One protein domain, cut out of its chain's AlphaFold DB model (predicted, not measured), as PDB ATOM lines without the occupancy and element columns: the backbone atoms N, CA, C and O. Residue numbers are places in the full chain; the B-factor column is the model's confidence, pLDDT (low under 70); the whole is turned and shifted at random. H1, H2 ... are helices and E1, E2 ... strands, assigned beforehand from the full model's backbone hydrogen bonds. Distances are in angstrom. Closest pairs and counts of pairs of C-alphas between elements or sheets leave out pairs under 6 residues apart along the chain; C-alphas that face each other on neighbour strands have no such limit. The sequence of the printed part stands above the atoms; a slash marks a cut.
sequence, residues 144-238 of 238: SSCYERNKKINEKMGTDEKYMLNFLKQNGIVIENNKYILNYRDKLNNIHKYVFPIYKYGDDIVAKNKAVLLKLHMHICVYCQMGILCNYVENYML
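AT A GLANCE: This is residues 144 to 238 of the 238 residues of an uncharacterized protein of Hepatocystis sp. ex Piliocolobus tephrosceles (UniProt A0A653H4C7). A small slab of three strands, E1, E2 and E3, has the long helix H4 packed over one face, with H6 folded back beside H4 and the short H3 and H5 at H4's two ends; from this body a helical arm sticks out, residues 144 to 164, with H1 and much of H2. The printed part has 95 residues, with six named helices and three named strands in the order H1 H2 E1 E2 E3 H3 H4 H5 H6, and its class is mixed, helices and strands. The sheet runs E1, E2, E3, all antiparallel. The whole is only just loose, close to compact, with a radius of gyration of the C-alphas of 15.2 A, and it is elongated, spanning 47 by 26 by 24 A.

IN THESE COORDINATES: Find C-alpha 144 at (115.344, 114.095, 174.267); from there H1 runs to residue 154, 15.6 A. Next come H2, residues 157 to 170, 19.1 A, and E1, residues 173 to 176. E2, residues 179 to 185, measures 19.4 A, and E3, residues 191 to 197, 19.3 A. H3, residues 198 to 201, follows at once. Look for C-alpha 204 at (114.645, 113.670, 150.482), where H4 begins; it reaches residue 220 after 24.5 A. H5 holds residues 222 to 225, and H6 residues 231 to 237, ending at (108.747, 101.217, 146.139).

HOW THE PARTS SIT: Begin at H4, the hub, which touches three helices. It is on the sheet at a height of 9.2 A, making two layers, a helix on one face of a sheet; it lies over E2 and runs along the strands, at 5 degrees to E2 on the local plane. Their closest C-alphas, Leu 182 and Ala 211, are 6.7 A apart. The strands form a meander, each the antiparallel neighbour of the one before: in the hairpin E1 and E2, N 181 and O 174 are 2.8 A apart, and in the hairpin E2 and E3, N 182 and O 194 are 2.8 A apart, both within hydrogen-bond range. H6 touches residues 210 to 217 of H4 at a shallow tilt of 27 degrees, opposite ways, closest at the C-alphas of Lys 210 and Tyr 236, 5.7 A. H3 and H5 touch H4 only at the corner, closest at C-alphas 198 and 204, 5.2 A, and 218 and 224, 5.4 A. H2 only grazes the sheet with residues 165 to 169; H1 and H2 meet only through their link. Every O i to N i+4 pair is within hydrogen-bond range in H1 and H4, against 7 of 10 in H2 and 1 of 3 in H6, where 4 of 4 O i to N i+3 pairs are; H3 and H5 are too short for an O i to N i+4 pair.

THE WHOLE: Look at Ser 144 and Leu 188 for the C-alphas farthest apart, 50.1 A. The printed part has no cut, and each link is tight. Confidence is low, under 70, at residues 144 to 171 and 238.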
ATOM      1  N   SER A 144     114.821 112.730 174.452       51.97
ATOM      2  CA  SER A 144     115.344 114.095 174.267       51.97
ATOM      3  C   SER A 144     116.847 114.105 173.943       51.97
ATOM      4  O   SER A 144     117.280 114.741 172.979       51.97
ATOM      5  N   SER A 145     117.646 113.282 174.638       48.12
ATOM      6  CA  SER A 145     119.080 113.147 174.332       48.12
ATOM      7  C   SER A 145     119.359 112.518 172.961       48.12
ATOM      8  O   SER A 145     120.403 112.780 172.370       48.12
ATOM      9  N   CYS A 146     118.451 111.685 172.444       45.09
ATOM     10  CA  CYS A 146     118.570 111.109 171.106       45.09
ATOM     11  C   CYS A 146     118.216 112.133 170.020       45.09
ATOM     12  O   CYS A 146     118.903 112.186 169.003       45.09
ATOM     13  N   TYR A 147     117.209 112.979 170.250       50.31
ATOM     14  CA  TYR A 147     116.821 114.031 169.307       50.31
ATOM     15  C   TYR A 147     117.906 115.113 169.183       50.31
ATOM     16  O   TYR A 147     118.313 115.459 168.073       50.31
ATOM     17  N   GLU A 148     118.481 115.565 170.303       47.72
ATOM     18  CA  GLU A 148     119.598 116.520 170.272       47.72
ATOM     19  C   GLU A 148     120.893 115.933 169.694       47.72
ATOM     20  O   GLU A 148     121.645 116.633 169.009       47.72
ATOM     21  N   ARG A 149     121.169 114.644 169.940       44.56
ATOM     22  CA  ARG A 149     122.350 113.974 169.378       44.56
ATOM     23  C   ARG A 149     122.215 113.781 167.862       44.56
ATOM     24  O   ARG A 149     123.210 113.942 167.166       44.56
ATOM     25  N   ASN A 150     121.006 113.538 167.347       49.25
ATOM     26  CA  ASN A 150     120.732 113.486 165.905       49.25
ATOM     27  C   ASN A 150     120.805 114.874 165.243       49.25
ATOM     28  O   ASN A 150     121.371 114.999 164.159       49.25
ATOM     29  N   LYS A 151     120.335 115.934 165.914       44.91
ATOM     30  CA  LYS A 151     120.447 117.316 165.411       44.91
ATOM     31  C   LYS A 151     121.908 117.762 165.243       44.91
ATOM     32  O   LYS A 151     122.273 118.293 164.200       44.91
ATOM     33  N   LYS A 152     122.776 117.443 166.213       46.66
ATOM     34  CA  LYS A 152     124.224 117.740 166.152       46.66
ATOM     35  C   LYS A 152     125.008 116.893 165.138       46.66
ATOM     36  O   LYS A 152     126.119 117.274 164.776       46.66
ATOM     37  N   ILE A 153     124.470 115.753 164.697       49.69
ATOM     38  CA  ILE A 153     125.037 114.969 163.586       49.69
ATOM     39  C   ILE A 153     124.665 115.626 162.249       49.69
ATOM     40  O   ILE A 153     125.534 115.779 161.396       49.69
ATOM     41  N   ASN A 154     123.425 116.099 162.105       47.69
ATOM     42  CA  ASN A 154     122.957 116.760 160.884       47.69
ATOM     43  C   ASN A 154     123.647 118.114 160.631       47.69
ATOM     44  O   ASN A 154     123.977 118.424 159.492       47.69
ATOM     45  N   GLU A 155     123.964 118.884 161.678       45.31
ATOM     46  CA  GLU A 155     124.685 120.166 161.549       45.31
ATOM     47  C   GLU A 155     126.166 120.011 161.135       45.31
ATOM     48  O   GLU A 155     126.788 120.973 160.691       45.31
ATOM     49  N   LYS A 156     126.739 118.800 161.212       46.34
ATOM     50  CA  LYS A 156     128.105 118.505 160.734       46.34
ATOM     51  C   LYS A 156     128.168 117.996 159.285       46.34
ATOM     52  O   LYS A 156     129.271 117.823 158.779       46.34
ATOM     53  N   MET A 157     127.032 117.802 158.604       45.16
ATOM     54  CA  MET A 157     126.971 117.253 157.234       45.16
ATOM     55  C   MET A 157     127.126 118.295 156.109       45.16
ATOM     56  O   MET A 157     126.975 117.961 154.936       45.16
ATOM     57  N   GLY A 158     127.473 119.551 156.419       45.75
ATOM     58  CA  GLY A 158     127.707 120.592 155.401       45.75
ATOM     59  C   GLY A 158     128.867 120.285 154.438       45.75
ATOM     60  O   GLY A 158     128.914 120.807 153.329       45.75
ATOM     61  N   THR A 159     129.783 119.387 154.816       45.16
ATOM     62  CA  THR A 159     130.864 118.865 153.958       45.16
ATOM     63  C   THR A 159     130.499 117.572 153.217       45.16
ATOM     64  O   THR A 159     131.223 117.157 152.310       45.16
ATOM     65  N   ASP A 160     129.366 116.951 153.552       55.25
ATOM     66  CA  ASP A 160     128.980 115.624 153.067       55.25
ATOM     67  C   ASP A 160     128.093 115.674 151.827       55.25
ATOM     68  O   ASP A 160     128.045 114.694 151.091       55.25
ATOM     69  N   GLU A 161     127.435 116.793 151.522       53.94
ATOM     70  CA  GLU A 161     126.569 116.908 150.341       53.94
ATOM     71  C   GLU A 161     127.325 116.604 149.039       53.94
ATOM     72  O   GLU A 161     126.855 115.829 148.207       53.94
ATOM     73  N   LYS A 162     128.551 117.124 148.898       54.62
ATOM     74  CA  LYS A 162     129.411 116.911 147.722       54.62
ATOM     75  C   LYS A 162     129.948 115.477 147.646       54.62
ATOM     76  O   LYS A 162     129.997 114.899 146.561       54.62
ATOM     77  N   TYR A 163     130.302 114.880 148.787       56.22
ATOM     78  CA  TYR A 163     130.733 113.479 148.873       56.22
ATOM     79  C   TYR A 163     129.562 112.517 148.616       56.22
ATOM     80  O   TYR A 163     129.722 111.491 147.960       56.22
ATOM     81  N   MET A 164     128.358 112.889 149.049       53.59
ATOM     82  CA  MET A 164     127.113 112.143 148.874       53.59
ATOM     83  C   MET A 164     126.560 112.238 147.451       53.59
ATOM     84  O   MET A 164     126.102 111.228 146.922       53.59
ATOM     85  N   LEU A 165     126.629 113.406 146.806       55.62
ATOM     86  CA  LEU A 165     126.353 113.563 145.373       55.62
ATOM     87  C   LEU A 165     127.351 112.757 144.538       55.62
ATOM     88  O   LEU A 165     126.949 112.110 143.571       55.62
ATOM     89  N   ASN A 166     128.626 112.725 144.943       56.22
ATOM     90  CA  ASN A 166     129.621 111.847 144.332       56.22
ATOM     91  C   ASN A 166     129.308 110.368 144.564       56.22
ATOM     92  O   ASN A 166     129.384 109.604 143.612       56.22
ATOM     93  N   PHE A 167     128.895 109.958 145.765       56.28
ATOM     94  CA  PHE A 167     128.497 108.577 146.043       56.28
ATOM     95  C   PHE A 167     127.270 108.168 145.223       56.28
ATOM     96  O   PHE A 167     127.243 107.075 144.670       56.28
ATOM     97  N   LEU A 168     126.258 109.030 145.091       57.59
ATOM     98  CA  LEU A 168     125.071 108.751 144.276       57.59
ATOM     99  C   LEU A 168     125.408 108.672 142.782       57.59
ATOM    100  O   LEU A 168     124.981 107.723 142.124       57.59
ATOM    101  N   LYS A 169     126.250 109.585 142.275       58.72
ATOM    102  CA  LYS A 169     126.773 109.530 140.900       58.72
ATOM    103  C   LYS A 169     127.608 108.275 140.650       58.72
ATOM    104  O   LYS A 169     127.365 107.574 139.674       58.72
ATOM    105  N   GLN A 170     128.531 107.944 141.555       55.22
ATOM    106  CA  GLN A 170     129.321 106.706 141.517       55.22
ATOM    107  C   GLN A 170     128.429 105.465 141.599       55.22
ATOM    108  O   GLN A 170     128.777 104.407 141.082       55.22
ATOM    109  N   ASN A 171     127.246 105.601 142.201       62.41
ATOM    110  CA  ASN A 171     126.262 104.544 142.288       62.41
ATOM    111  C   ASN A 171     125.210 104.539 141.170       62.41
ATOM    112  O   ASN A 171     124.315 103.696 141.230       62.41
ATOM    113  N   GLY A 172     125.304 105.383 140.146       73.38
ATOM    114  CA  GLY A 172     124.337 105.377 139.041       73.38
ATOM    115  C   GLY A 172     122.915 105.779 139.454       73.38
ATOM    116  O   GLY A 172     121.956 105.416 138.774       73.38
ATOM    117  N   ILE A 173     122.773 106.505 140.570       84.88
ATOM    118  CA  ILE A 173     121.515 107.131 140.980       84.88
ATOM    119  C   ILE A 173     121.560 108.585 140.516       84.88
ATOM    120  O   ILE A 173     122.411 109.362 140.954       84.88
ATOM    121  N   VAL A 174     120.644 108.945 139.627       86.44
ATOM    122  CA  VAL A 174     120.518 110.293 139.069       86.44
ATOM    123  C   VAL A 174     119.403 111.030 139.805       86.44
ATOM    124  O   VAL A 174     118.365 110.442 140.098       86.44
ATOM    125  N   ILE A 175     119.614 112.307 140.124       84.56
ATOM    126  CA  ILE A 175     118.589 113.168 140.722       84.56
ATOM    127  C   ILE A 175     118.102 114.127 139.641       84.56
ATOM    128  O   ILE A 175     118.877 114.947 139.159       84.56
ATOM    129  N   GLU A 176     116.828 114.028 139.275       85.75
ATOM    130  CA  GLU A 176     116.183 114.907 138.297       85.75
ATOM    131  C   GLU A 176     114.814 115.329 138.827       85.75
ATOM    132  O   GLU A 176     114.018 114.484 139.238       85.75
ATOM    133  N   ASN A 177     114.520 116.633 138.808       85.56
ATOM    134  CA  ASN A 177     113.201 117.184 139.144       85.56
ATOM    135  C   ASN A 177     112.619 116.649 140.472       85.56
ATOM    136  O   ASN A 177     111.475 116.193 140.510       85.56
ATOM    137  N   ASN A 178     113.412 116.662 141.554       86.31
ATOM    138  CA  ASN A 178     113.045 116.129 142.879       86.31
ATOM    139  C   ASN A 178     112.657 114.635 142.883       86.31
ATOM    140  O   ASN A 178     111.823 114.183 143.678       86.31
ATOM    141  N   LYS A 179     113.253 113.848 141.984       90.00
ATOM    142  CA  LYS A 179     113.092 112.393 141.908       90.00
ATOM    143  C   LYS A 179     114.466 111.737 141.847       90.00
ATOM    144  O   LYS A 179     115.325 112.166 141.078       90.00
ATOM    145  N   TYR A 180     114.653 110.670 142.616       90.31
ATOM    146  CA  TYR A 180     115.810 109.795 142.466       90.31
ATOM    147  C   TYR A 180     115.486 108.719 141.434       90.31
ATOM    148  O   TYR A 180     114.489 108.008 141.555       90.31
ATOM    149  N   ILE A 181     116.325 108.601 140.417       90.19
ATOM    150  CA  ILE A 181     116.197 107.639 139.330       90.19
ATOM    151  C   ILE A 181     117.344 106.642 139.458       90.19
ATOM    152  O   ILE A 181     118.514 107.015 139.374       90.19
ATOM    153  N   LEU A 182     117.005 105.373 139.655       90.50
ATOM    154  CA  LEU A 182     117.944 104.260 139.664       90.50
ATOM    155  C   LEU A 182     117.770 103.467 138.370       90.50
ATOM    156  O   LEU A 182     116.721 102.861 138.148       90.50
ATOM    157  N   ASN A 183     118.815 103.443 137.549       89.25
ATOM    158  CA  ASN A 183     118.895 102.544 136.405       89.25
ATOM    159  C   ASN A 183     119.747 101.338 136.806       89.25
ATOM    160  O   ASN A 183     120.919 101.489 137.154       89.25
ATOM    161  N   TYR A 184     119.160 100.147 136.772       87.19
ATOM    162  CA  TYR A 184     119.847  98.894 137.062       87.19
ATOM    163  C   TYR A 184     119.894  98.033 135.802       87.19
ATOM    164  O   TYR A 184     118.924  97.984 135.050       87.19
ATOM    165  N   ARG A 185     121.043  97.403 135.549       86.44
ATOM    166  CA  ARG A 185     121.224  96.495 134.420       86.44
ATOM    167  C   ARG A 185     121.367  95.076 134.941       86.44
ATOM    168  O   ARG A 185     122.286  94.787 135.707       86.44
ATOM    169  N   ASP A 186     120.490  94.214 134.467       84.06
ATOM    170  CA  ASP A 186     120.423  92.824 134.894       84.06
ATOM    171  C   ASP A 186     121.432  91.963 134.136       84.06
ATOM    172  O   ASP A 186     122.000  92.371 133.117       84.06
ATOM    173  N   LYS A 187     121.609  90.711 134.576       83.50
ATOM    174  CA  LYS A 187     122.466  89.735 133.875       83.50
ATOM    175  C   LYS A 187     121.979  89.412 132.461       83.50
ATOM    176  O   LYS A 187     122.762  88.966 131.631       83.50
ATOM    177  N   LEU A 188     120.699  89.661 132.187       84.31
ATOM    178  CA  LEU A 188     120.084  89.515 130.868       84.31
ATOM    179  C   LEU A 188     120.232  90.780 130.000       84.31
ATOM    180  O   LEU A 188     119.591  90.882 128.962       84.31
ATOM    181  N   ASN A 189     121.047  91.756 130.423       82.81
ATOM    182  CA  ASN A 189     121.231  93.069 129.790       82.81
ATOM    183  C   ASN A 189     119.975  93.957 129.717       82.81
ATOM    184  O   ASN A 189     120.037  95.041 129.131       82.81
ATOM    185  N   ASN A 190     118.879  93.553 130.363       86.56
ATOM    186  CA  ASN A 190     117.686  94.377 130.529       86.56
ATOM    187  C   ASN A 190     117.984  95.550 131.466       86.56
ATOM    188  O   ASN A 190     118.665  95.387 132.478       86.56
ATOM    189  N   ILE A 191     117.490  96.738 131.111       86.81
ATOM    190  CA  ILE A 191     117.633  97.946 131.925       86.81
ATOM    191  C   ILE A 191     116.314  98.186 132.653       86.81
ATOM    192  O   ILE A 191     115.291  98.462 132.028       86.81
ATOM    193  N   HIS A 192     116.356  98.119 133.976       86.69
ATOM    194  CA  HIS A 192     115.238  98.417 134.854       86.69
ATOM    195  C   HIS A 192     115.385  99.837 135.400       86.69
ATOM    196  O   HIS A 192     116.409 100.185 135.993       86.69
ATOM    197  N   LYS A 193     114.357 100.662 135.191       90.50
ATOM    198  CA  LYS A 193     114.302 102.046 135.670       90.50
ATOM    199  C   LYS A 193     113.360 102.140 136.864       90.50
ATOM    200  O   LYS A 193     112.161 101.911 136.726       90.50
ATOM    201  N   TYR A 194     113.899 102.535 138.010       90.12
ATOM    202  CA  TYR A 194     113.146 102.765 139.239       90.12
ATOM    203  C   TYR A 194     113.167 104.247 139.587       90.12
ATOM    204  O   TYR A 194     114.210 104.894 139.522       90.12
ATOM    205  N   VAL A 195     112.004 104.787 139.945       89.94
ATOM    206  CA  VAL A 195     111.837 106.204 140.274       89.94
ATOM    207  C   VAL A 195     111.331 106.318 141.703       89.94
ATOM    208  O   VAL A 195     110.305 105.734 142.045       89.94
ATOM    209  N   PHE A 196     112.033 107.107 142.507       89.81
ATOM    210  CA  PHE A 196     111.710 107.416 143.894       89.81
ATOM    211  C   PHE A 196     111.432 108.918 144.009       89.81
ATOM    212  O   PHE A 196     112.365 109.720 144.122       89.81
ATOM    213  N   PRO A 197     110.159 109.333 143.926       88.06
ATOM    214  CA  PRO A 197     109.791 110.732 144.056       88.06
ATOM    215  C   PRO A 197     109.888 111.182 145.512       88.06
ATOM    216  O   PRO A 197     109.331 110.522 146.387       88.06
ATOM    217  N   ILE A 198     110.535 112.322 145.774       87.88
ATOM    218  CA  ILE A 198     110.730 112.827 147.145       87.88
ATOM    219  C   ILE A 198     109.387 113.054 147.852       87.88
ATOM    220  O   ILE A 198     109.199 112.616 148.983       87.88
ATOM    221  N   TYR A 199     108.409 113.629 147.146       87.56
ATOM    222  CA  TYR A 199     107.085 113.937 147.698       87.56
ATOM    223  C   TYR A 199     106.323 112.713 148.229       87.56
ATOM    224  O   TYR A 199     105.443 112.865 149.069       87.56
ATOM    225  N   LYS A 200     106.637 111.499 147.757       87.56
ATOM    226  CA  LYS A 200     105.972 110.274 148.222       87.56
ATOM    227  C   LYS A 200     106.440 109.865 149.623       87.56
ATOM    228  O   LYS A 200     105.698 109.219 150.353       87.56
ATOM    229  N   TYR A 201     107.663 110.237 149.991       86.31
ATOM    230  CA  TYR A 201     108.324 109.777 151.211       86.31
ATOM    231  C   TYR A 201     108.419 110.853 152.297       86.31
ATOM    232  O   TYR A 201     108.967 110.580 153.362       86.31
ATOM    233  N   GLY A 202     107.900 112.055 152.041       83.88
ATOM    234  CA  GLY A 202     107.976 113.207 152.943       83.88
ATOM    235  C   GLY A 202     109.334 113.905 152.897       83.88
ATOM    236  O   GLY A 202     109.377 115.113 152.700       83.88
ATOM    237  N   ASP A 203     110.420 113.130 152.965       87.25
ATOM    238  CA  ASP A 203     111.788 113.641 153.055       87.25
ATOM    239  C   ASP A 203     112.693 113.121 151.926       87.25
ATOM    240  O   ASP A 203     112.626 111.957 151.499       87.25
ATOM    241  N   ASP A 204     113.618 113.974 151.484       87.25
ATOM    242  CA  ASP A 204     114.645 113.670 150.482       87.25
ATOM    243  C   ASP A 204     115.583 112.542 150.942       87.25
ATOM    244  O   ASP A 204     115.883 111.614 150.183       87.25
ATOM    245  N   ILE A 205     115.965 112.560 152.220       86.69
ATOM    246  CA  ILE A 205     116.820 111.558 152.857       86.69
ATOM    247  C   ILE A 205     116.158 110.177 152.811       86.69
ATOM    248  O   ILE A 205     116.826 109.175 152.536       86.69
ATOM    249  N   VAL A 206     114.849 110.095 153.056       88.94
ATOM    250  CA  VAL A 206     114.119 108.820 153.059       88.94
ATOM    251  C   VAL A 206     114.033 108.255 151.643       88.94
ATOM    252  O   VAL A 206     114.346 107.078 151.434       88.94
ATOM    253  N   ALA A 207     113.687 109.095 150.662       89.88
ATOM    254  CA  ALA A 207     113.653 108.711 149.251       89.88
ATOM    255  C   ALA A 207     115.027 108.212 148.767       89.88
ATOM    256  O   ALA A 207     115.134 107.154 148.137       89.88
ATOM    257  N   LYS A 208     116.096 108.925 149.139       87.75
ATOM    258  CA  LYS A 208     117.484 108.546 148.857       87.75
ATOM    259  C   LYS A 208     117.844 107.198 149.475       87.75
ATOM    260  O   LYS A 208     118.379 106.329 148.786       87.75
ATOM    261  N   ASN A 209     117.554 107.005 150.760       88.88
ATOM    262  CA  ASN A 209     117.872 105.763 151.461       88.88
ATOM    263  C   ASN A 209     117.136 104.570 150.841       88.88
ATOM    264  O   ASN A 209     117.743 103.515 150.663       88.88
ATOM    265  N   LYS A 210     115.874 104.743 150.431       90.31
ATOM    266  CA  LYS A 210     115.125 103.715 149.692       90.31
ATOM    267  C   LYS A 210     115.771 103.382 148.344       90.31
ATOM    268  O   LYS A 210     115.943 102.200 148.049       90.31
ATOM    269  N   ALA A 211     116.205 104.381 147.573       90.19
ATOM    270  CA  ALA A 211     116.898 104.156 146.301       90.19
ATOM    271  C   ALA A 211     118.227 103.394 146.478       90.19
ATOM    272  O   ALA A 211     118.511 102.444 145.745       90.19
ATOM    273  N   VAL A 212     119.023 103.766 147.486       88.62
ATOM    274  CA  VAL A 212     120.296 103.096 147.808       88.62
ATOM    275  C   VAL A 212     120.067 101.659 148.284       88.62
ATOM    276  O   VAL A 212     120.764 100.747 147.836       88.62
ATOM    277  N   LEU A 213     119.075 101.439 149.152       89.94
ATOM    278  CA  LEU A 213     118.713 100.105 149.630       89.94
ATOM    279  C   LEU A 213     118.230  99.209 148.492       89.94
ATOM    280  O   LEU A 213     118.664  98.059 148.420       89.94
ATOM    281  N   LEU A 214     117.400  99.731 147.582       90.94
ATOM    282  CA  LEU A 214     116.971  98.969 146.414       90.94
ATOM    283  C   LEU A 214     118.175  98.570 145.560       90.94
ATOM    284  O   LEU A 214     118.281  97.414 145.164       90.94
ATOM    285  N   LYS A 215     119.117  99.488 145.321       88.31
ATOM    286  CA  LYS A 215     120.325  99.176 144.550       88.31
ATOM    287  C   LYS A 215     121.148  98.058 145.199       88.31
ATOM    288  O   LYS A 215     121.543  97.110 144.522       88.31
ATOM    289  N   LEU A 216     121.400  98.152 146.504       88.88
ATOM    290  CA  LEU A 216     122.083  97.100 147.265       88.88
ATOM    291  C   LEU A 216     121.343  95.768 147.145       88.88
ATOM    292  O   LEU A 216     121.955  94.740 146.862       88.88
ATOM    293  N   HIS A 217     120.023  95.798 147.296       89.31
ATOM    294  CA  HIS A 217     119.191  94.616 147.169       89.31
ATOM    295  C   HIS A 217     119.296  93.987 145.773       89.31
ATOM    296  O   HIS A 217     119.512  92.783 145.678       89.31
ATOM    297  N   MET A 218     119.233  94.780 144.700       88.12
ATOM    298  CA  MET A 218     119.414  94.313 143.317       88.12
ATOM    299  C   MET A 218     120.774  93.625 143.114       88.12
ATOM    300  O   MET A 218     120.863  92.612 142.427       88.12
ATOM    301  N   HIS A 219     121.839  94.121 143.753       85.62
ATOM    302  CA  HIS A 219     123.164  93.502 143.673       85.62
ATOM    303  C   HIS A 219     123.335  92.249 144.535       85.62
ATOM    304  O   HIS A 219     124.226  91.458 144.240       85.62
ATOM    305  N   ILE A 220     122.524  92.043 145.570       88.44
ATOM    306  CA  ILE A 220     122.670  90.906 146.496       88.44
ATOM    307  C   ILE A 220     121.658  89.796 146.178       88.44
ATOM    308  O   ILE A 220     121.961  88.610 146.298       88.44
ATOM    309  N   CYS A 221     120.447  90.163 145.766       89.31
ATOM    310  CA  CYS A 221     119.352  89.238 145.536       89.31
ATOM    311  C   CYS A 221     119.510  88.524 144.193       89.31
ATOM    312  O   CYS A 221     119.348  89.120 143.131       89.31
ATOM    313  N   VAL A 222     119.761  87.213 144.246       86.69
ATOM    314  CA  VAL A 222     119.928  86.361 143.058       86.69
ATOM    315  C   VAL A 222     118.716  86.442 142.123       86.69
ATOM    316  O   VAL A 222     118.897  86.520 140.913       86.69
ATOM    317  N   TYR A 223     117.496  86.493 142.669       87.38
ATOM    318  CA  TYR A 223     116.269  86.614 141.872       87.38
ATOM    319  C   TYR A 223     116.227  87.925 141.083       87.38
ATOM    320  O   TYR A 223     116.000  87.918 139.875       87.38
ATOM    321  N   CYS A 224     116.535  89.036 141.753       85.88
ATOM    322  CA  CYS A 224     116.516  90.359 141.137       85.88
ATOM    323  C   CYS A 224     117.615  90.522 140.085       85.88
ATOM    324  O   CYS A 224     117.383  91.143 139.059       85.88
ATOM    325  N   GLN A 225     118.780  89.898 140.278       85.19
ATOM    326  CA  GLN A 225     119.840  89.879 139.264       85.19
ATOM    327  C   GLN A 225     119.434  89.157 137.965       85.19
ATOM    328  O   GLN A 225     120.059  89.368 136.922       85.19
ATOM    329  N   MET A 226     118.446  88.259 138.038       82.31
ATOM    330  CA  MET A 226     117.907  87.513 136.898       82.31
ATOM    331  C   MET A 226     116.664  88.174 136.281       82.31
ATOM    332  O   MET A 226     116.040  87.567 135.413       82.31
ATOM    333  N   GLY A 227     116.283  89.380 136.714       77.44
ATOM    334  CA  GLY A 227     115.074  90.065 136.238       77.44
ATOM    335  C   GLY A 227     113.779  89.616 136.890       77.44
ATOM    336  O   GLY A 227     112.705  90.043 136.468       77.44
ATOM    337  N   ILE A 228     113.851  88.791 137.937       83.06
ATOM    338  CA  ILE A 228     112.685  88.395 138.725       83.06
ATOM    339  C   ILE A 228     112.614  89.304 139.952       83.06
ATOM    340  O   ILE A 228     113.376  89.153 140.911       83.06
ATOM    341  N   LEU A 229     111.682  90.257 139.923       81.62
ATOM    342  CA  LEU A 229     111.367  91.104 141.073       81.62
ATOM    343  C   LEU A 229     110.918  90.225 142.241       81.62
ATOM    344  O   LEU A 229     109.952  89.476 142.135       81.62
ATOM    345  N   CYS A 230     111.628  90.308 143.363       85.25
ATOM    346  CA  CYS A 230     111.191  89.638 144.581       85.25
ATOM    347  C   CYS A 230     110.246  90.547 145.385       85.25
ATOM    348  O   CYS A 230     110.339  91.771 145.294       85.25
ATOM    349  N   ASN A 231     109.399  89.963 146.240       81.69
ATOM    350  CA  ASN A 231     108.442  90.712 147.076       81.69
ATOM    351  C   ASN A 231     109.089  91.814 147.935       81.69
ATOM    352  O   ASN A 231     108.429  92.772 148.318       81.69
ATOM    353  N   TYR A 232     110.386  91.714 148.246       80.50
ATOM    354  CA  TYR A 232     111.080  92.771 148.983       80.50
ATOM    355  C   TYR A 232     111.220  94.066 148.184       80.50
ATOM    356  O   TYR A 232     111.261  95.133 148.788       80.50
ATOM    357  N   VAL A 233     111.263  93.996 146.851       81.12
ATOM    358  CA  VAL A 233     111.367  95.184 145.996       81.12
ATOM    359  C   VAL A 233     110.143  96.080 146.146       81.12
ATOM    360  O   VAL A 233     110.284  97.298 146.248       81.12
ATOM    361  N   GLU A 234     108.958  95.482 146.261       75.44
ATOM    362  CA  GLU A 234     107.703  96.214 146.452       75.44
ATOM    363  C   GLU A 234     107.731  97.055 147.737       75.44
ATOM    364  O   GLU A 234     107.333  98.217 147.718       75.44
ATOM    365  N   ASN A 235     108.332  96.542 148.815       80.50
ATOM    366  CA  ASN A 235     108.472  97.276 150.080       80.50
ATOM    367  C   ASN A 235     109.367  98.525 149.975       80.50
ATOM    368  O   ASN A 235     109.217  99.470 150.756       80.50
ATOM    369  N   TYR A 236     110.312  98.558 149.030       78.88
ATOM    370  CA  TYR A 236     111.124  99.756 148.796       78.88
ATOM    371  C   TYR A 236     110.367 100.798 147.967       78.88
ATOM    372  O   TYR A 236     110.565 101.993 148.186       78.88
ATOM    373  N   MET A 237     109.489 100.355 147.065       72.69
ATOM    374  CA  MET A 237     108.747 101.217 146.139       72.69
ATOM    375  C   MET A 237     107.457 101.790 146.741       72.69
ATOM    376  O   MET A 237     107.003 102.845 146.290       72.69
ATOM    377  N   LEU A 238     106.874 101.137 147.750       68.00
ATOM    378  CA  LEU A 238     105.738 101.638 148.535       68.00
ATOM    379  C   LEU A 238     106.156 102.800 149.438       68.00
ATOM    380  O   LEU A 238     105.483 103.843 149.315       68.00
TER     381      LEU A 238